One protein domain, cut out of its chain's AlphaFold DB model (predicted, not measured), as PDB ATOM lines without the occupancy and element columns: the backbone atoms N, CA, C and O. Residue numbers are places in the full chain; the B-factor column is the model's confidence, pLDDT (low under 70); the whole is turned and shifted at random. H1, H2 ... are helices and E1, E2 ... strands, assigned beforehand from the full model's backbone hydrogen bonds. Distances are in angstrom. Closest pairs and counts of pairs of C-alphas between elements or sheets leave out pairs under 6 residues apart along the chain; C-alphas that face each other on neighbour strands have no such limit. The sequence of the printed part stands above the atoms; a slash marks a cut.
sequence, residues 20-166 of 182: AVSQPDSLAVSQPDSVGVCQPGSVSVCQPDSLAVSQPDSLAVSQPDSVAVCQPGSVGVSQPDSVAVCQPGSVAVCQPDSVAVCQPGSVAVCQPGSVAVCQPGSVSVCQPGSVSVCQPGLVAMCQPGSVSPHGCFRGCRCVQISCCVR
ATOM      1  N   ALA A  20     167.722 243.946 152.100       69.88
ATOM      2  CA  ALA A  20     168.049 242.930 153.098       69.88
ATOM      3  C   ALA A  20     169.569 242.759 153.212       69.88
ATOM      4  O   ALA A  20     170.235 242.372 152.252       69.88
ATOM      5  N   VAL A  21     170.121 243.037 154.397       73.00
ATOM      6  CA  VAL A  21     171.538 242.822 154.723       73.00
ATOM      7  C   VAL A  21     171.632 241.741 155.789       73.00
ATOM      8  O   VAL A  21     171.028 241.861 156.854       73.00
ATOM      9  N   SER A  22     172.382 240.675 155.519       71.25
ATOM     10  CA  SER A  22     172.540 239.552 156.449       71.25
ATOM     11  C   SER A  22     173.972 239.041 156.428       71.25
ATOM     12  O   SER A  22     174.558 238.863 155.361       71.25
ATOM     13  N   GLN A  23     174.539 238.817 157.611       70.00
ATOM     14  CA  GLN A  23     175.848 238.184 157.784       70.00
ATOM     15  C   GLN A  23     175.692 236.674 158.063       70.00
ATOM     16  O   GLN A  23     174.588 236.236 158.397       70.00
ATOM     17  N   PRO A  24     176.743 235.847 157.892       59.72
ATOM     18  CA  PRO A  24     176.668 234.408 158.168       59.72
ATOM     19  C   PRO A  24     176.120 234.099 159.576       59.72
ATOM     20  O   PRO A  24     176.284 234.891 160.503       59.72
ATOM     21  N   ASP A  25     175.430 232.958 159.704       69.06
ATOM     22  CA  ASP A  25     174.766 232.465 160.926       69.06
ATOM     23  C   ASP A  25     173.609 233.332 161.466       69.06
ATOM     24  O   ASP A  25     173.226 233.216 162.629       69.06
ATOM     25  N   SER A  26     173.026 234.199 160.630       70.88
ATOM     26  CA  SER A  26     171.834 234.997 160.964       70.88
ATOM     27  C   SER A  26     170.608 234.591 160.140       70.88
ATOM     28  O   SER A  26     170.731 234.058 159.035       70.88
ATOM     29  N   LEU A  27     169.409 234.840 160.677       76.62
ATOM     30  CA  LEU A  27     168.137 234.583 159.994       76.62
ATOM     31  C   LEU A  27     167.436 235.903 159.675       76.62
ATOM     32  O   LEU A  27     166.869 236.537 160.562       76.62
ATOM     33  N   ALA A  28     167.415 236.282 158.396       75.94
ATOM     34  CA  ALA A  28     166.693 237.463 157.932       75.94
ATOM     35  C   ALA A  28     165.522 237.096 157.016       75.94
ATOM     36  O   ALA A  28     165.687 236.451 155.970       75.94
ATOM     37  N   VAL A  29     164.327 237.553 157.394       77.44
ATOM     38  CA  VAL A  29     163.093 237.397 156.629       77.44
ATOM     39  C   VAL A  29     162.501 238.756 156.266       77.44
ATOM     40  O   VAL A  29     161.799 239.327 157.079       77.44
ATOM     41  N   SER A  30     162.732 239.256 155.053       73.19
ATOM     42  CA  SER A  30     162.158 240.517 154.538       73.19
ATOM     43  C   SER A  30     161.140 240.287 153.412       73.19
ATOM     44  O   SER A  30     161.425 239.520 152.489       73.19
ATOM     45  N   GLN A  31     159.965 240.908 153.498       76.31
ATOM     46  CA  GLN A  31     158.949 240.986 152.431       76.31
ATOM     47  C   GLN A  31     159.221 242.187 151.485       76.31
ATOM     48  O   GLN A  31     160.185 242.918 151.729       76.31
ATOM     49  N   PRO A  32     158.468 242.385 150.382       73.38
ATOM     50  CA  PRO A  32     158.675 243.522 149.475       73.38
ATOM     51  C   PRO A  32     158.627 244.866 150.212       73.38
ATOM     52  O   PRO A  32     157.992 244.957 151.259       73.38
ATOM     53  N   ASP A  33     159.331 245.872 149.687       78.31
ATOM     54  CA  ASP A  33     159.316 247.255 150.199       78.31
ATOM     55  C   ASP A  33     159.736 247.405 151.676       78.31
ATOM     56  O   ASP A  33     159.434 248.389 152.343       78.31
ATOM     57  N   SER A  34     160.474 246.422 152.207       79.44
ATOM     58  CA  SER A  34     160.940 246.414 153.595       79.44
ATOM     59  C   SER A  34     162.460 246.538 153.714       79.44
ATOM     60  O   SER A  34     163.222 246.186 152.803       79.44
ATOM     61  N   VAL A  35     162.906 247.028 154.874       82.56
ATOM     62  CA  VAL A  35     164.322 247.174 155.226       82.56
ATOM     63  C   VAL A  35     164.650 246.238 156.386       82.56
ATOM     64  O   VAL A  35     164.165 246.408 157.503       82.56
ATOM     65  N   GLY A  36     165.490 245.238 156.128       81.31
ATOM     66  CA  GLY A  36     165.966 244.278 157.123       81.31
ATOM     67  C   GLY A  36     167.484 244.308 157.254       81.31
ATOM     68  O   GLY A  36     168.199 244.117 156.272       81.31
ATOM     69  N   VAL A  37     167.991 244.507 158.469       82.81
ATOM     70  CA  VAL A  37     169.426 244.406 158.773       82.81
ATOM     71  C   VAL A  37     169.639 243.380 159.879       82.81
ATOM     72  O   VAL A  37     169.137 243.543 160.988       82.81
ATOM     73  N   CYS A  38     170.428 242.352 159.578       81.75
ATOM     74  CA  CYS A  38     170.801 241.267 160.479       81.75
ATOM     75  C   CYS A  38     172.317 241.177 160.639       81.75
ATOM     76  O   CYS A  38     173.048 240.943 159.670       81.75
ATOM     77  N   GLN A  39     172.787 241.295 161.877       84.00
ATOM     78  CA  GLN A  39     174.152 240.937 162.265       84.00
ATOM     79  C   GLN A  39     174.260 239.434 162.613       84.00
ATOM     80  O   GLN A  39     173.233 238.765 162.742       84.00
ATOM     81  N   PRO A  40     175.471 238.864 162.739       80.62
ATOM     82  CA  PRO A  40     175.665 237.436 163.011       80.62
ATOM     83  C   PRO A  40     174.931 236.966 164.273       80.62
ATOM     84  O   PRO A  40     174.861 237.706 165.257       80.62
ATOM     85  N   GLY A  41     174.376 235.750 164.248       79.81
ATOM     86  CA  GLY A  41     173.667 235.160 165.395       79.81
ATOM     87  C   GLY A  41     172.332 235.831 165.746       79.81
ATOM     88  O   GLY A  41     171.739 235.517 166.774       79.81
ATOM     89  N   SER A  42     171.859 236.766 164.917       84.31
ATOM     90  CA  SER A  42     170.618 237.513 165.137       84.31
ATOM     91  C   SER A  42     169.469 237.037 164.243       84.31
ATOM     92  O   SER A  42     169.674 236.336 163.244       84.31
ATOM     93  N   VAL A  43     168.244 237.417 164.612       85.44
ATOM     94  CA  VAL A  43     167.024 237.120 163.855       85.44
ATOM     95  C   VAL A  43     166.273 238.414 163.557       85.44
ATOM     96  O   VAL A  43     165.820 239.078 164.483       85.44
ATOM     97  N   SER A  44     166.061 238.739 162.280       84.06
ATOM     98  CA  SER A  44     165.187 239.848 161.875       84.06
ATOM     99  C   SER A  44     164.055 239.372 160.976       84.06
ATOM    100  O   SER A  44     164.303 238.706 159.969       84.06
ATOM    101  N   VAL A  45     162.827 239.786 161.269       85.75
ATOM    102  CA  VAL A  45     161.656 239.547 160.419       85.75
ATOM    103  C   VAL A  45     160.987 240.881 160.102       85.75
ATOM    104  O   VAL A  45     160.590 241.589 161.020       85.75
ATOM    105  N   CYS A  46     160.834 241.193 158.819       82.88
ATOM    106  CA  CYS A  46     160.161 242.377 158.294       82.88
ATOM    107  C   CYS A  46     159.006 241.952 157.378       82.88
ATOM    108  O   CYS A  46     159.203 241.239 156.386       82.88
ATOM    109  N   GLN A  47     157.804 242.412 157.698       86.75
ATOM    110  CA  GLN A  47     156.651 242.432 156.794       86.75
ATOM    111  C   GLN A  47     156.738 243.630 155.817       86.75
ATOM    112  O   GLN A  47     157.712 244.382 155.894       86.75
ATOM    113  N   PRO A  48     155.808 243.788 154.854       83.31
ATOM    114  CA  PRO A  48     155.850 244.898 153.898       83.31
ATOM    115  C   PRO A  48     155.928 246.271 154.572       83.31
ATOM    116  O   PRO A  48     155.422 246.424 155.683       83.31
ATOM    117  N   ASP A  49     156.596 247.233 153.932       87.06
ATOM    118  CA  ASP A  49     156.695 248.630 154.396       87.06
ATOM    119  C   ASP A  49     157.245 248.795 155.829       87.06
ATOM    120  O   ASP A  49     156.983 249.773 156.527       87.06
ATOM    121  N   SER A  50     158.029 247.818 156.299       88.19
ATOM    122  CA  SER A  50     158.533 247.778 157.674       88.19
ATOM    123  C   SER A  50     160.056 247.804 157.756       88.19
ATOM    124  O   SER A  50     160.774 247.457 156.811       88.19
ATOM    125  N   LEU A  51     160.564 248.205 158.923       91.00
ATOM    126  CA  LEU A  51     161.994 248.279 159.206       91.00
ATOM    127  C   LEU A  51     162.336 247.401 160.408       91.00
ATOM    128  O   LEU A  51     161.821 247.624 161.502       91.00
ATOM    129  N   ALA A  52     163.236 246.432 160.238       89.00
ATOM    130  CA  ALA A  52     163.792 245.666 161.351       89.00
ATOM    131  C   ALA A  52     165.323 245.681 161.326       89.00
ATOM    132  O   ALA A  52     165.955 245.353 160.322       89.00
ATOM    133  N   VAL A  53     165.930 246.036 162.455       89.94
ATOM    134  CA  VAL A  53     167.385 246.041 162.642       89.94
ATOM    135  C   VAL A  53     167.720 245.201 163.860       89.94
ATOM    136  O   VAL A  53     167.274 245.505 164.964       89.94
ATOM    137  N   SER A  54     168.528 244.168 163.656       88.88
ATOM    138  CA  SER A  54     169.006 243.256 164.694       88.88
ATOM    139  C   SER A  54     170.532 243.269 164.749       88.88
ATOM    140  O   SER A  54     171.217 242.896 163.795       88.88
ATOM    141  N   GLN A  55     171.069 243.730 165.876       90.56
ATOM    142  CA  GLN A  55     172.475 243.586 166.263       90.56
ATOM    143  C   GLN A  55     172.760 242.141 166.748       90.56
ATOM    144  O   GLN A  55     171.830 241.335 166.816       90.56
ATOM    145  N   PRO A  56     174.012 241.761 167.058       89.06
ATOM    146  CA  PRO A  56     174.355 240.385 167.420       89.06
ATOM    147  C   PRO A  56     173.517 239.831 168.577       89.06
ATOM    148  O   PRO A  56     173.202 240.556 169.523       89.06
ATOM    149  N   ASP A  57     173.145 238.554 168.489       89.94
ATOM    150  CA  ASP A  57     172.340 237.844 169.498       89.94
ATOM    151  C   ASP A  57     170.999 238.526 169.836       89.94
ATOM    152  O   ASP A  57     170.485 238.407 170.949       89.94
ATOM    153  N   SER A  58     170.437 239.297 168.900       91.50
ATOM    154  CA  SER A  58     169.167 240.007 169.090       91.50
ATOM    155  C   SER A  58     168.066 239.504 168.160       91.50
ATOM    156  O   SER A  58     168.332 238.846 167.151       91.50
ATOM    157  N   LEU A  59     166.819 239.809 168.521       93.56
ATOM    158  CA  LEU A  59     165.637 239.448 167.747       93.56
ATOM    159  C   LEU A  59     164.785 240.686 167.486       93.56
ATOM    160  O   LEU A  59     164.251 241.261 168.433       93.56
ATOM    161  N   ALA A  60     164.610 241.057 166.219       92.94
ATOM    162  CA  ALA A  60     163.694 242.116 165.803       92.94
ATOM    163  C   ALA A  60     162.585 241.559 164.905       92.94
ATOM    164  O   ALA A  60     162.851 240.914 163.891       92.94
ATOM    165  N   VAL A  61     161.330 241.836 165.249       93.12
ATOM    166  CA  VAL A  61     160.168 241.495 164.421       93.12
ATOM    167  C   VAL A  61     159.350 242.751 164.181       93.12
ATOM    168  O   VAL A  61     158.854 243.349 165.133       93.12
ATOM    169  N   SER A  62     159.168 243.092 162.912       91.94
ATOM    170  CA  SER A  62     158.358 244.213 162.448       91.94
ATOM    171  C   SER A  62     157.230 243.701 161.553       91.94
ATOM    172  O   SER A  62     157.468 243.068 160.521       91.94
ATOM    173  N   GLN A  63     155.993 243.946 161.977       92.62
ATOM    174  CA  GLN A  63     154.769 243.811 161.178       92.62
ATOM    175  C   GLN A  63     154.632 244.992 160.184       92.62
ATOM    176  O   GLN A  63     155.524 245.845 160.166       92.62
ATOM    177  N   PRO A  64     153.594 245.052 159.328       91.44
ATOM    178  CA  PRO A  64     153.457 246.121 158.340       91.44
ATOM    179  C   PRO A  64     153.518 247.520 158.955       91.44
ATOM    180  O   PRO A  64     153.071 247.701 160.087       91.44
ATOM    181  N   ASP A  65     154.113 248.477 158.241       92.81
ATOM    182  CA  ASP A  65     154.196 249.888 158.659       92.81
ATOM    183  C   ASP A  65     154.836 250.098 160.048       92.81
ATOM    184  O   ASP A  65     154.558 251.062 160.765       92.81
ATOM    185  N   SER A  66     155.698 249.169 160.472       94.19
ATOM    186  CA  SER A  66     156.260 249.158 161.824       94.19
ATOM    187  C   SER A  66     157.785 249.141 161.846       94.19
ATOM    188  O   SER A  66     158.463 248.807 160.869       94.19
ATOM    189  N   VAL A  67     158.342 249.514 162.998       94.88
ATOM    190  CA  VAL A  67     159.786 249.635 163.200       94.88
ATOM    191  C   VAL A  67     160.219 248.855 164.433       94.88
ATOM    192  O   VAL A  67     159.715 249.101 165.528       94.88
ATOM    193  N   ALA A  68     161.203 247.969 164.291       94.88
ATOM    194  CA  ALA A  68     161.846 247.271 165.399       94.88
ATOM    195  C   ALA A  68     163.369 247.415 165.307       94.88
ATOM    196  O   ALA A  68     163.998 247.003 164.335       94.88
ATOM    197  N   VAL A  69     163.986 247.995 166.336       95.75
ATOM    198  CA  VAL A  69     165.440 248.192 166.406       95.75
ATOM    199  C   VAL A  69     165.971 247.566 167.684       95.75
ATOM    200  O   VAL A  69     165.607 247.985 168.781       95.75
ATOM    201  N   CYS A  70     166.860 246.589 167.532       95.12
ATOM    202  CA  CYS A  70     167.394 245.789 168.626       95.12
ATOM    203  C   CYS A  70     168.922 245.868 168.667       95.12
ATOM    204  O   CYS A  70     169.611 245.504 167.714       95.12
ATOM    205  N   GLN A  71     169.446 246.356 169.789       94.69
ATOM    206  CA  GLN A  71     170.864 246.297 170.160       94.69
ATOM    207  C   GLN A  71     171.250 244.890 170.672       94.69
ATOM    208  O   GLN A  71     170.371 244.034 170.808       94.69
ATOM    209  N   PRO A  72     172.537 244.601 170.947       93.94
ATOM    210  CA  PRO A  72     172.963 243.248 171.290       93.94
ATOM    211  C   PRO A  72     172.192 242.611 172.454       93.94
ATOM    212  O   PRO A  72     171.941 243.259 173.476       93.94
ATOM    213  N   GLY A  73     171.819 241.337 172.301       92.06
ATOM    214  CA  GLY A  73     171.109 240.577 173.337       92.06
ATOM    215  C   GLY A  73     169.711 241.108 173.678       92.06
ATOM    216  O   GLY A  73     169.238 240.890 174.792       92.06
ATOM    217  N   SER A  74     169.082 241.875 172.783       95.31
ATOM    218  CA  SER A  74     167.765 242.482 173.013       95.31
ATOM    219  C   SER A  74     166.675 241.894 172.119       95.31
ATOM    220  O   SER A  74     166.958 241.233 171.119       95.31
ATOM    221  N   VAL A  75     165.417 242.113 172.503       96.25
ATOM    222  CA  VAL A  75     164.251 241.580 171.788       96.25
ATOM    223  C   VAL A  75     163.227 242.681 171.561       96.25
ATOM    224  O   VAL A  75     162.700 243.243 172.518       96.25
ATOM    225  N   GLY A  76     162.904 242.950 170.303       95.88
ATOM    226  CA  GLY A  76     161.929 243.950 169.894       95.88
ATOM    227  C   GLY A  76     160.867 243.337 168.998       95.88
ATOM    228  O   GLY A  76     161.179 242.708 167.989       95.88
ATOM    229  N   VAL A  77     159.605 243.540 169.362       96.38
ATOM    230  CA  VAL A  77     158.458 243.126 168.556       96.38
ATOM    231  C   VAL A  77     157.534 244.317 168.358       96.38
ATOM    232  O   VAL A  77     157.014 244.866 169.331       96.38
ATOM    233  N   SER A  78     157.296 244.659 167.097       94.81
ATOM    234  CA  SER A  78     156.386 245.718 166.675       94.81
ATOM    235  C   SER A  78     155.248 245.130 165.850       94.81
ATOM    236  O   SER A  78     155.468 244.526 164.800       94.81
ATOM    237  N   GLN A  79     154.025 245.275 166.360       95.19
ATOM    238  CA  GLN A  79     152.777 245.084 165.613       95.19
ATOM    239  C   GLN A  79     152.554 246.243 164.616       95.19
ATOM    240  O   GLN A  79     153.385 247.153 164.577       95.19
ATOM    241  N   PRO A  80     151.492 246.216 163.785       95.06
ATOM    242  CA  PRO A  80     151.253 247.265 162.797       95.06
ATOM    243  C   PRO A  80     151.299 248.682 163.376       95.06
ATOM    244  O   PRO A  80     150.922 248.885 164.535       95.06
ATOM    245  N   ASP A  81     151.810 249.639 162.601       95.12
ATOM    246  CA  ASP A  81     151.870 251.064 162.974       95.12
ATOM    247  C   ASP A  81     152.586 251.336 164.314       95.12
ATOM    248  O   ASP A  81     152.277 252.278 165.049       95.12
ATOM    249  N   SER A  82     153.531 250.468 164.688       96.00
ATOM    250  CA  SER A  82     154.171 250.495 166.008       96.00
ATOM    251  C   SER A  82     155.685 250.603 165.948       96.00
ATOM    252  O   SER A  82     156.335 250.239 164.968       96.00
ATOM    253  N   VAL A  83     156.275 251.071 167.049       97.19
ATOM    254  CA  VAL A  83     157.721 251.279 167.160       97.19
ATOM    255  C   VAL A  83     158.265 250.632 168.427       97.19
ATOM    256  O   VAL A  83     157.847 250.973 169.533       97.19
ATOM    257  N   ALA A  84     159.248 249.749 168.277       96.38
ATOM    258  CA  ALA A  84     159.978 249.114 169.366       96.38
ATOM    259  C   ALA A  84     161.476 249.412 169.232       96.38
ATOM    260  O   ALA A  84     162.113 249.052 168.242       96.38
ATOM    261  N   VAL A  85     162.058 250.054 170.244       97.25
ATOM    262  CA  VAL A  85     163.495 250.352 170.303       97.25
ATOM    263  C   VAL A  85     164.087 249.758 171.572       97.25
ATOM    264  O   VAL A  85     163.709 250.144 172.680       97.25
ATOM    265  N   CYS A  86     165.047 248.852 171.407       96.25
ATOM    266  CA  CYS A  86     165.674 248.110 172.493       96.25
ATOM    267  C   CYS A  86     167.179 248.382 172.552       96.25
ATOM    268  O   CYS A  86     167.919 248.092 171.612       96.25
ATOM    269  N   GLN A  87     167.643 248.911 173.683       96.19
ATOM    270  CA  GLN A  87     169.058 248.951 174.064       96.19
ATOM    271  C   GLN A  87     169.537 247.567 174.562       96.19
ATOM    272  O   GLN A  87     168.715 246.657 174.713       96.19
ATOM    273  N   PRO A  88     170.844 247.355 174.814       95.94
ATOM    274  CA  PRO A  88     171.368 246.035 175.159       95.94
ATOM    275  C   PRO A  88     170.642 245.343 176.320       95.94
ATOM    276  O   PRO A  88     170.367 245.958 177.356       95.94
ATOM    277  N   GLY A  89     170.340 244.054 176.147       92.69
ATOM    278  CA  GLY A  89     169.681 243.237 177.174       92.69
ATOM    279  C   GLY A  89     168.267 243.693 177.551       92.69
ATOM    280  O   GLY A  89     167.814 243.401 178.657       92.69
ATOM    281  N   SER A  90     167.597 244.467 176.695       95.50
ATOM    282  CA  SER A  90     166.241 244.966 176.942       95.50
ATOM    283  C   SER A  90     165.192 244.278 176.070       95.50
ATOM    284  O   SER A  90     165.524 243.613 175.087       95.50
ATOM    285  N   VAL A  91     163.922 244.409 176.455       96.69
ATOM    286  CA  VAL A  91     162.802 243.790 175.743       96.69
ATOM    287  C   VAL A  91     161.684 244.800 175.531       96.69
ATOM    288  O   VAL A  91     161.185 245.370 176.499       96.69
ATOM    289  N   ALA A  92     161.242 244.974 174.291       96.19
ATOM    290  CA  ALA A  92     160.089 245.796 173.954       96.19
ATOM    291  C   ALA A  92     159.064 245.000 173.146       96.19
ATOM    292  O   ALA A  92     159.399 244.357 172.150       96.19
ATOM    293  N   VAL A  93     157.800 245.078 173.560       96.75
ATOM    294  CA  VAL A  93     156.670 244.499 172.832       96.75
ATOM    295  C   VAL A  93     155.597 245.562 172.648       96.75
ATOM    296  O   VAL A  93     155.007 246.027 173.626       96.75
ATOM    297  N   CYS A  94     155.322 245.911 171.395       95.44
ATOM    298  CA  CYS A  94     154.291 246.869 171.017       95.44
ATOM    299  C   CYS A  94     153.132 246.167 170.314       95.44
ATOM    300  O   CYS A  94     153.335 245.472 169.321       95.44
ATOM    301  N   GLN A  95     151.924 246.367 170.838       95.56
ATOM    302  CA  GLN A  95     150.661 246.172 170.119       95.56
ATOM    303  C   GLN A  95     150.396 247.350 169.164       95.56
ATOM    304  O   GLN A  95     151.126 248.329 169.267       95.56
ATOM    305  N   PRO A  96     149.383 247.285 168.273       95.69
ATOM    306  CA  PRO A  96     149.148 248.315 167.260       95.69
ATOM    307  C   PRO A  96     149.148 249.756 167.785       95.69
ATOM    308  O   PRO A  96     148.759 250.000 168.932       95.69
ATOM    309  N   ASP A  97     149.581 250.705 166.956       95.31
ATOM    310  CA  ASP A  97     149.629 252.138 167.282       95.31
ATOM    311  C   ASP A  97     150.419 252.466 168.565       95.31
ATOM    312  O   ASP A  97     150.089 253.405 169.296       95.31
ATOM    313  N   SER A  98     151.419 251.652 168.915       94.69
ATOM    314  CA  SER A  98     152.126 251.786 170.194       94.69
ATOM    315  C   SER A  98     153.618 252.013 170.042       94.69
ATOM    316  O   SER A  98     154.257 251.582 169.083       94.69
ATOM    317  N   VAL A  99     154.201 252.660 171.051       96.50
ATOM    318  CA  VAL A  99     155.628 252.985 171.071       96.50
ATOM    319  C   VAL A  99     156.264 252.494 172.360       96.50
ATOM    320  O   VAL A  99     155.798 252.811 173.454       96.50
ATOM    321  N   ALA A 100     157.363 251.759 172.242       95.50
ATOM    322  CA  ALA A 100     158.176 251.325 173.367       95.50
ATOM    323  C   ALA A 100     159.646 251.665 173.132       95.50
ATOM    324  O   ALA A 100     160.240 251.294 172.118       95.50
ATOM    325  N   VAL A 101     160.251 252.327 174.115       96.19
ATOM    326  CA  VAL A 101     161.687 252.612 174.143       96.19
ATOM    327  C   VAL A 101     162.270 252.057 175.432       96.19
ATOM    328  O   VAL A 101     161.918 252.502 176.524       96.19
ATOM    329  N   CYS A 102     163.180 251.097 175.305       94.81
ATOM    330  CA  CYS A 102     163.802 250.414 176.430       94.81
ATOM    331  C   CYS A 102     165.293 250.736 176.515       94.81
ATOM    332  O   CYS A 102     166.057 250.464 175.591       94.81
ATOM    333  N   GLN A 103     165.713 251.295 177.651       94.88
ATOM    334  CA  GLN A 103     167.118 251.428 178.040       94.88
ATOM    335  C   GLN A 103     167.694 250.076 178.525       94.88
ATOM    336  O   GLN A 103     166.936 249.114 178.683       94.88
ATOM    337  N   PRO A 104     169.014 249.955 178.764       95.12
ATOM    338  CA  PRO A 104     169.630 248.672 179.095       95.12
ATOM    339  C   PRO A 104     168.968 247.930 180.264       95.12
ATOM    340  O   PRO A 104     168.658 248.521 181.304       95.12
ATOM    341  N   GLY A 105     168.760 246.621 180.091       90.62
ATOM    342  CA  GLY A 105     168.171 245.752 181.116       90.62
ATOM    343  C   GLY A 105     166.734 246.106 181.511       90.62
ATOM    344  O   GLY A 105     166.320 245.795 182.627       90.62
ATOM    345  N   SER A 106     165.997 246.816 180.654       92.69
ATOM    346  CA  SER A 106     164.610 247.210 180.912       92.69
ATOM    347  C   SER A 106     163.608 246.451 180.044       92.69
ATOM    348  O   SER A 106     163.979 245.834 179.045       92.69
ATOM    349  N   VAL A 107     162.339 246.466 180.450       93.50
ATOM    350  CA  VAL A 107     161.261 245.769 179.742       93.50
ATOM    351  C   VAL A 107     160.061 246.689 179.572       93.50
ATOM    352  O   VAL A 107     159.570 247.242 180.554       93.50
ATOM    353  N   ALA A 108     159.540 246.807 178.355       93.00
ATOM    354  CA  ALA A 108     158.296 247.512 178.075       93.00
ATOM    355  C   ALA A 108     157.299 246.624 177.341       93.00
ATOM    356  O   ALA A 108     157.634 245.954 176.362       93.00
ATOM    357  N   VAL A 109     156.047 246.678 177.790       94.19
ATOM    358  CA  VAL A 109     154.910 246.080 177.092       94.19
ATOM    359  C   VAL A 109     153.839 247.143 176.903       94.19
ATOM    360  O   VAL A 109     153.269 247.636 177.879       94.19
ATOM    361  N   CYS A 110     153.548 247.469 175.648       93.31
ATOM    362  CA  CYS A 110     152.560 248.471 175.271       93.31
ATOM    363  C   CYS A 110     151.337 247.804 174.639       93.31
ATOM    364  O   CYS A 110     151.454 247.096 173.638       93.31
ATOM    365  N   GLN A 111     150.160 248.025 175.226       93.62
ATOM    366  CA  GLN A 111     148.867 247.731 174.599       93.62
ATOM    367  C   GLN A 111     148.461 248.830 173.601       93.62
ATOM    368  O   GLN A 111     149.082 249.887 173.630       93.62
ATOM    369  N   PRO A 112     147.426 248.634 172.762       94.56
ATOM    370  CA  PRO A 112     147.146 249.546 171.657       94.56
ATOM    371  C   PRO A 112     147.047 251.030 172.029       94.56
ATOM    372  O   PRO A 112     146.435 251.385 173.043       94.56
ATOM    373  N   GLY A 113     147.632 251.897 171.200       90.62
ATOM    374  CA  GLY A 113     147.614 253.345 171.414       90.62
ATOM    375  C   GLY A 113     148.354 253.793 172.677       90.62
ATOM    376  O   GLY A 113     147.970 254.796 173.281       90.62
ATOM    377  N   SER A 114     149.340 253.023 173.153       91.50
ATOM    378  CA  SER A 114     150.083 253.354 174.371       91.50
ATOM    379  C   SER A 114     151.564 253.609 174.119       91.50
ATOM    380  O   SER A 114     152.157 253.141 173.148       91.50
ATOM    381  N   VAL A 115     152.166 254.381 175.019       92.44
ATOM    382  CA  VAL A 115     153.574 254.765 174.937       92.44
ATOM    383  C   VAL A 115     154.276 254.388 176.230       92.44
ATOM    384  O   VAL A 115     153.804 254.710 177.323       92.44
ATOM    385  N   ALA A 116     155.427 253.736 176.118       90.94
ATOM    386  CA  ALA A 116     156.286 253.428 177.245       90.94
ATOM    387  C   ALA A 116     157.734 253.822 176.978       90.94
ATOM    388  O   ALA A 116     158.323 253.478 175.954       90.94
ATOM    389  N   VAL A 117     158.340 254.477 177.962       92.25
ATOM    390  CA  VAL A 117     159.777 254.733 177.999       92.25
ATOM    391  C   VAL A 117     160.332 254.158 179.293       92.25
ATOM    392  O   VAL A 117     159.998 254.619 180.383       92.25
ATOM    393  N   CYS A 118     161.186 253.148 179.185       89.38
ATOM    394  CA  CYS A 118     161.806 252.497 180.329       89.38
ATOM    395  C   CYS A 118     163.246 252.956 180.499       89.38
ATOM    396  O   CYS A 118     164.068 252.799 179.598       89.38
ATOM    397  N   GLN A 119     163.561 253.490 181.677       90.62
ATOM    398  CA  GLN A 119     164.934 253.749 182.102       90.62
ATOM    399  C   GLN A 119     165.646 252.441 182.504       90.62
ATOM    400  O   GLN A 119     164.982 251.409 182.653       90.62
ATOM    401  N   PRO A 120     166.983 252.442 182.677       91.50
ATOM    402  CA  PRO A 120     167.735 251.220 182.946       91.50
ATOM    403  C   PRO A 120     167.192 250.420 184.131       91.50
ATOM    404  O   PRO A 120     166.885 250.984 185.184       91.50
ATOM    405  N   GLY A 121     167.082 249.101 183.958       86.06
ATOM    406  CA  GLY A 121     166.589 248.209 185.007       86.06
ATOM    407  C   GLY A 121     165.180 248.555 185.487       86.06
ATOM    408  O   GLY A 121     164.929 248.500 186.686       86.06
ATOM    409  N   SER A 122     164.287 248.989 184.597       87.00
ATOM    410  CA  SER A 122     162.874 249.235 184.908       87.00
ATOM    411  C   SER A 122     161.959 248.339 184.078       87.00
ATOM    412  O   SER A 122     162.368 247.785 183.059       87.00
ATOM    413  N   VAL A 123     160.722 248.171 184.531       88.00
ATOM    414  CA  VAL A 123     159.700 247.406 183.818       88.00
ATOM    415  C   VAL A 123     158.448 248.257 183.701       88.00
ATOM    416  O   VAL A 123     157.956 248.763 184.706       88.00
ATOM    417  N   SER A 124     157.906 248.389 182.497       86.31
ATOM    418  CA  SER A 124     156.638 249.070 182.253       86.31
ATOM    419  C   SER A 124     155.638 248.149 181.573       86.31
ATOM    420  O   SER A 124     155.973 247.376 180.673       86.31
ATOM    421  N   VAL A 125     154.386 248.261 181.999       88.50
ATOM    422  CA  VAL A 125     153.243 247.698 181.287       88.50
ATOM    423  C   VAL A 125     152.202 248.797 181.131       88.50
ATOM    424  O   VAL A 125     151.635 249.274 182.119       88.50
ATOM    425  N   CYS A 126     151.958 249.198 179.890       86.31
ATOM    426  CA  CYS A 126     150.996 250.228 179.533       86.31
ATOM    427  C   CYS A 126     149.708 249.589 179.014       86.31
ATOM    428  O   CYS A 126     149.732 248.818 178.056       86.31
ATOM    429  N   GLN A 127     148.576 249.912 179.640       88.62
ATOM    430  CA  GLN A 127     147.252 249.602 179.094       88.62
ATOM    431  C   GLN A 127     146.856 250.595 177.981       88.62
ATOM    432  O   GLN A 127     147.549 251.599 177.794       88.62
ATOM    433  N   PRO A 128     145.770 250.339 177.227       90.06
ATOM    434  CA  PRO A 128     145.430 251.150 176.066       90.06
ATOM    435  C   PRO A 128     145.281 252.641 176.381       90.06
ATOM    436  O   PRO A 128     144.720 253.015 177.417       90.06
ATOM    437  N   GLY A 129     145.793 253.494 175.493       84.94
ATOM    438  CA  GLY A 129     145.720 254.950 175.651       84.94
ATOM    439  C   GLY A 129     146.502 255.499 176.849       84.94
ATOM    440  O   GLY A 129     146.178 256.581 177.336       84.94
ATOM    441  N   SER A 130     147.470 254.748 177.383       85.25
ATOM    442  CA  SER A 130     148.317 255.209 178.487       85.25
ATOM    443  C   SER A 130     149.708 255.623 178.024       85.25
ATOM    444  O   SER A 130     150.236 255.122 177.034       85.25
ATOM    445  N   VAL A 131     150.314 256.549 178.759       86.69
ATOM    446  CA  VAL A 131     151.681 257.014 178.520       86.69
ATOM    447  C   VAL A 131     152.465 256.854 179.810       86.69
ATOM    448  O   VAL A 131     152.095 257.423 180.837       86.69
ATOM    449  N   SER A 132     153.560 256.103 179.771       83.12
ATOM    450  CA  SER A 132     154.412 255.894 180.936       83.12
ATOM    451  C   SER A 132     155.875 256.184 180.645       83.12
ATOM    452  O   SER A 132     156.420 255.848 179.596       83.12
ATOM    453  N   VAL A 133     156.526 256.789 181.629       85.69
ATOM    454  CA  VAL A 133     157.976 256.878 181.723       85.69
ATOM    455  C   VAL A 133     158.362 256.235 183.044       85.69
ATOM    456  O   VAL A 133     158.013 256.737 184.113       85.69
ATOM    457  N   CYS A 134     159.046 255.098 182.987       81.19
ATOM    458  CA  CYS A 134     159.449 254.347 184.168       81.19
ATOM    459  C   CYS A 134     160.849 254.745 184.605       81.19
ATOM    460  O   CYS A 134     161.796 254.667 183.824       81.19
ATOM    461  N   GLN A 135     160.979 255.163 185.864       82.44
ATOM    462  CA  GLN A 135     162.276 255.459 186.465       82.44
ATOM    463  C   GLN A 135     163.078 254.175 186.735       82.44
ATOM    464  O   GLN A 135     162.486 253.098 186.863       82.44
ATOM    465  N   PRO A 136     164.415 254.282 186.859       84.56
ATOM    466  CA  PRO A 136     165.265 253.140 187.166       84.56
ATOM    467  C   PRO A 136     164.810 252.389 188.418       84.56
ATOM    468  O   PRO A 136     164.417 253.001 189.414       84.56
ATOM    469  N   GLY A 137     164.892 251.060 188.388       79.06
ATOM    470  CA  GLY A 137     164.585 250.237 189.557       79.06
ATOM    471  C   GLY A 137     163.093 250.131 189.894       79.06
ATOM    472  O   GLY A 137     162.755 249.599 190.953       79.06
ATOM    473  N   LEU A 138     162.196 250.620 189.032       81.19
ATOM    474  CA  LEU A 138     160.749 250.517 189.212       81.19
ATOM    475  C   LEU A 138     160.114 249.525 188.247       81.19
ATOM    476  O   LEU A 138     160.489 249.426 187.084       81.19
ATOM    477  N   VAL A 139     159.072 248.865 188.735       82.50
ATOM    478  CA  VAL A 139     158.028 248.262 187.910       82.50
ATOM    479  C   VAL A 139     156.843 249.213 187.928       82.50
ATOM    480  O   VAL A 139     156.401 249.547 189.023       82.50
ATOM    481  N   ALA A 140     156.315 249.633 186.781       80.94
ATOM    482  CA  ALA A 140     155.071 250.391 186.693       80.94
ATOM    483  C   ALA A 140     154.036 249.670 185.824       80.94
ATOM    484  O   ALA A 140     154.341 249.136 184.762       80.94
ATOM    485  N   MET A 141     152.788 249.701 186.275       82.31
ATOM    486  CA  MET A 141     151.624 249.269 185.515       82.31
ATOM    487  C   MET A 141     150.654 250.431 185.394       82.31
ATOM    488  O   MET A 141     150.091 250.855 186.405       82.31
ATOM    489  N   CYS A 142     150.451 250.924 184.180       79.31
ATOM    490  CA  CYS A 142     149.574 252.052 183.905       79.31
ATOM    491  C   CYS A 142     148.193 251.589 183.454       79.31
ATOM    492  O   CYS A 142     148.069 250.722 182.594       79.31
ATOM    493  N   GLN A 143     147.154 252.149 184.074       79.12
ATOM    494  CA  GLN A 143     145.754 251.918 183.723       79.12
ATOM    495  C   GLN A 143     145.384 252.661 182.431       79.12
ATOM    496  O   GLN A 143     146.101 253.585 182.030       79.12
ATOM    497  N   PRO A 144     144.265 252.302 181.782       83.06
ATOM    498  CA  PRO A 144     143.842 252.951 180.550       83.06
ATOM    499  C   PRO A 144     143.663 254.459 180.747       83.06
ATOM    500  O   PRO A 144     143.148 254.893 181.780       83.06
ATOM    501  N   GLY A 145     144.110 255.254 179.773       77.56
ATOM    502  CA  GLY A 145     143.998 256.717 179.809       77.56
ATOM    503  C   GLY A 145     144.877 257.428 180.849       77.56
ATOM    504  O   GLY A 145     144.677 258.615 181.103       77.56
ATOM    505  N   SER A 146     145.820 256.729 181.492       79.75
ATOM    506  CA  SER A 146     146.730 257.340 182.468       79.75
ATOM    507  C   SER A 146     147.996 257.892 181.816       79.75
ATOM    508  O   SER A 146     148.515 257.336 180.851       79.75
ATOM    509  N   VAL A 147     148.516 258.988 182.371       79.94
ATOM    510  CA  VAL A 147     149.781 259.597 181.949       79.94
ATOM    511  C   VAL A 147     150.695 259.701 183.162       79.94
ATOM    512  O   VAL A 147     150.341 260.315 184.168       79.94
ATOM    513  N   SER A 148     151.875 259.092 183.073       74.38
ATOM    514  CA  SER A 148     152.842 258.995 184.167       74.38
ATOM    515  C   SER A 148     154.234 259.398 183.676       74.38
ATOM    516  O   SER A 148     155.033 258.539 183.306       74.38
ATOM    517  N   PRO A 149     154.549 260.704 183.663       64.88
ATOM    518  CA  PRO A 149     155.760 261.225 183.026       64.88
ATOM    519  C   PRO A 149     157.059 260.974 183.816       64.88
ATOM    520  O   PRO A 149     158.133 261.207 183.280       64.88
ATOM    521  N   HIS A 150     156.987 260.521 185.075       63.31
ATOM    522  CA  HIS A 150     158.154 260.317 185.955       63.31
ATOM    523  C   HIS A 150     158.001 259.090 186.875       63.31
ATOM    524  O   HIS A 150     158.497 259.072 187.999       63.31
ATOM    525  N   GLY A 151     157.274 258.062 186.445       59.69
ATOM    526  CA  GLY A 151     156.765 257.030 187.346       59.69
ATOM    527  C   GLY A 151     155.558 257.526 188.150       59.69
ATOM    528  O   GLY A 151     154.981 258.563 187.817       59.69
ATOM    529  N   CYS A 152     155.146 256.726 189.141       53.34
ATOM    530  CA  CYS A 152     153.812 256.690 189.759       53.34
ATOM    531  C   CYS A 152     153.064 258.019 189.888       53.34
ATOM    532  O   CYS A 152     153.153 258.717 190.898       53.34
ATOM    533  N   PHE A 153     152.245 258.300 188.879       50.62
ATOM    534  CA  PHE A 153     151.194 259.300 188.918       50.62
ATOM    535  C   PHE A 153     149.822 258.611 188.890       50.62
ATOM    536  O   PHE A 153     149.717 257.399 188.684       50.62
ATOM    537  N   ARG A 154     148.758 259.376 189.158       50.25
ATOM    538  CA  ARG A 154     147.366 258.898 189.242       50.25
ATOM    539  C   ARG A 154     147.036 257.938 188.085       50.25
ATOM    540  O   ARG A 154     147.105 258.325 186.926       50.25
ATOM    541  N   GLY A 155     146.674 256.695 188.417       54.97
ATOM    542  CA  GLY A 155     146.347 255.655 187.435       54.97
ATOM    543  C   GLY A 155     147.473 254.661 187.128       54.97
ATOM    544  O   GLY A 155     147.210 253.669 186.460       54.97
ATOM    545  N   CYS A 156     148.692 254.839 187.650       61.78
ATOM    546  CA  CYS A 156     149.747 253.825 187.553       61.78
ATOM    547  C   CYS A 156     150.097 253.241 188.930       61.78
ATOM    548  O   CYS A 156     150.205 253.962 189.922       61.78
ATOM    549  N   ARG A 157     150.262 251.915 189.006       70.75
ATOM    550  CA  ARG A 157     150.773 251.206 190.190       70.75
ATOM    551  C   ARG A 157     152.250 250.921 189.998       70.75
ATOM    552  O   ARG A 157     152.599 250.297 189.002       70.75
ATOM    553  N   CYS A 158     153.089 251.312 190.954       68.56
ATOM    554  CA  CYS A 158     154.532 251.109 190.856       68.56
ATOM    555  C   CYS A 158     155.104 250.479 192.110       68.56
ATOM    556  O   CYS A 158     154.693 250.795 193.227       68.56
ATOM    557  N   VAL A 159     156.070 249.593 191.903       68.50
ATOM    558  CA  VAL A 159     156.768 248.869 192.960       68.50
ATOM    559  C   VAL A 159     158.266 248.950 192.691       68.50
ATOM    560  O   VAL A 159     158.708 248.845 191.550       68.50
ATOM    561  N   GLN A 160     159.054 249.143 193.746       66.38
ATOM    562  CA  GLN A 160     160.514 249.071 193.671       66.38
ATOM    563  C   GLN A 160     160.958 247.624 193.428       66.38
ATOM    564  O   GLN A 160     160.557 246.720 194.162       66.38
ATOM    565  N   ILE A 161     161.834 247.404 192.448       61.56
ATOM    566  CA  ILE A 161     162.346 246.073 192.078       61.56
ATOM    567  C   ILE A 161     163.088 245.422 193.251       61.56
ATOM    568  O   ILE A 161     162.922 244.228 193.496       61.56
ATOM    569  N   SER A 162     163.805 246.217 194.055       53.66
ATOM    570  CA  SER A 162     164.447 245.757 195.298       53.66
ATOM    571  C   SER A 162     163.446 245.154 196.304       53.66
ATOM    572  O   SER A 162     163.787 244.264 197.080       53.66
ATOM    573  N   CYS A 163     162.178 245.578 196.257       41.81
ATOM    574  CA  CYS A 163     161.109 245.039 197.097       41.81
ATOM    575  C   CYS A 163     160.543 243.713 196.550       41.81
ATOM    576  O   CYS A 163     160.169 242.838 197.329       41.81
ATOM    577  N   CYS A 164     160.537 243.528 195.224       41.62
ATOM    578  CA  CYS A 164     159.993 242.335 194.567       41.62
ATOM    579  C   CYS A 164     160.887 241.089 194.709       41.62
ATOM    580  O   CYS A 164     160.363 239.992 194.875       41.62
ATOM    581  N   VAL A 165     162.221 241.227 194.699       34.06
ATOM    582  CA  VAL A 165     163.149 240.070 194.759       34.06
ATOM    583  C   VAL A 165     163.151 239.378 196.134       34.06
ATOM    584  O   VAL A 165     163.561 238.226 196.251       34.06
ATOM    585  N   ARG A 166     162.668 240.041 197.196       31.08
ATOM    586  CA  ARG A 166     162.777 239.544 198.581       31.08
ATOM    587  C   ARG A 166     161.482 239.038 199.220       31.08
ATOM    588  O   ARG A 166     161.520 238.696 200.400       31.08
TER     589      ARG A 166
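Overview. This is residues 20 to 166 of the 182 residues of an uncharacterized protein of Callorhinchus milii (UniProt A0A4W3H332). The chain is wound in flat, stacked turns, a solenoid in which each full turn lays one short strand in each of two sheets, face to face as a well-formed sandwich. E1 to E16 alternate between the sheets; the last part departs from this winding, as residues 143 to 155 lead to E17, which runs back along E16, and to a short H1 at the same end. The printed part has 147 residues with seventeen named strands, E1 to E17, followed by one named helix; the class is mostly strand, though under half of the residues are in named elements. One sheet, E1 E3 E5 E7 E9 E11 E13 E15, is all parallel; the other, E2 E4 E6 E8 E10 E12 E14 E16 E17, is mixed. The whole is compact, with a radius of gyration of the C-alphas of 15.3 A, and only just elongated, spanning 46 by 30 by 18 A.

Arrangement. One sheet runs E1, residues 20 to 22, E3, 35 to 38, E5, 51 to 54, E7, 67 to 70, E9, 83 to 86, E11, 99 to 102, E13, 115 to 118, and E15, 131 to 134. The other runs E2, residues 27 to 30, E4, 43 to 46, E6, 59 to 62, E8, 75 to 78, E10, 91 to 94, E12, 107 to 110, E14, 123 to 126, E16, 138 to 142, and E17, 156 to 160. The parts that face each other are 8.2 A centre to centre, and the best planes are 1 degree apart. E1 and E3 are parallel, with N 21 and O 36 at 2.9 A. Between the sheets, the closest C-alphas of E5 and E6, those of Ser 54 and Ala 60, are 5.5 A apart. E8 and E10 are parallel, with N 77 and O 92 at 2.9 A. E16 and E17 form an antiparallel hairpin, with N 139 and O 159 at 2.8 A. H1, residues 161 to 164, only grazes the sheet of E16; the closest C-alphas of H1 and E16, those of Ile 161 and Leu 138, are 5.5 A apart. H1 is too short for an O i to N i+4 pair; its one O i to N i+3 pair is within hydrogen-bond range.

Along the chain. E1 begins at C-alpha 20, (168.049, 242.930, 153.098). The four-residue strands E2 to E15 include E10, 10.2 A long. E16 measures 12.5 A and E17 13.3 A. H1 ends at C-alpha 164, (159.993, 242.335, 194.567).

Size, cuts and confidence. The C-alphas farthest apart, those of Pro 32 and Arg 166, are 49.4 A apart. The printed part has no cut. The link from E16 to E17 is long, with 13 residues; residues 147 to 148 within it pair in parallel with residues 131 to 132 of E15. The mean pLDDT of the printed part is 83.9; residue 20 and residues 24 to 25, 149 to 156 and 158 to 166 are under 70.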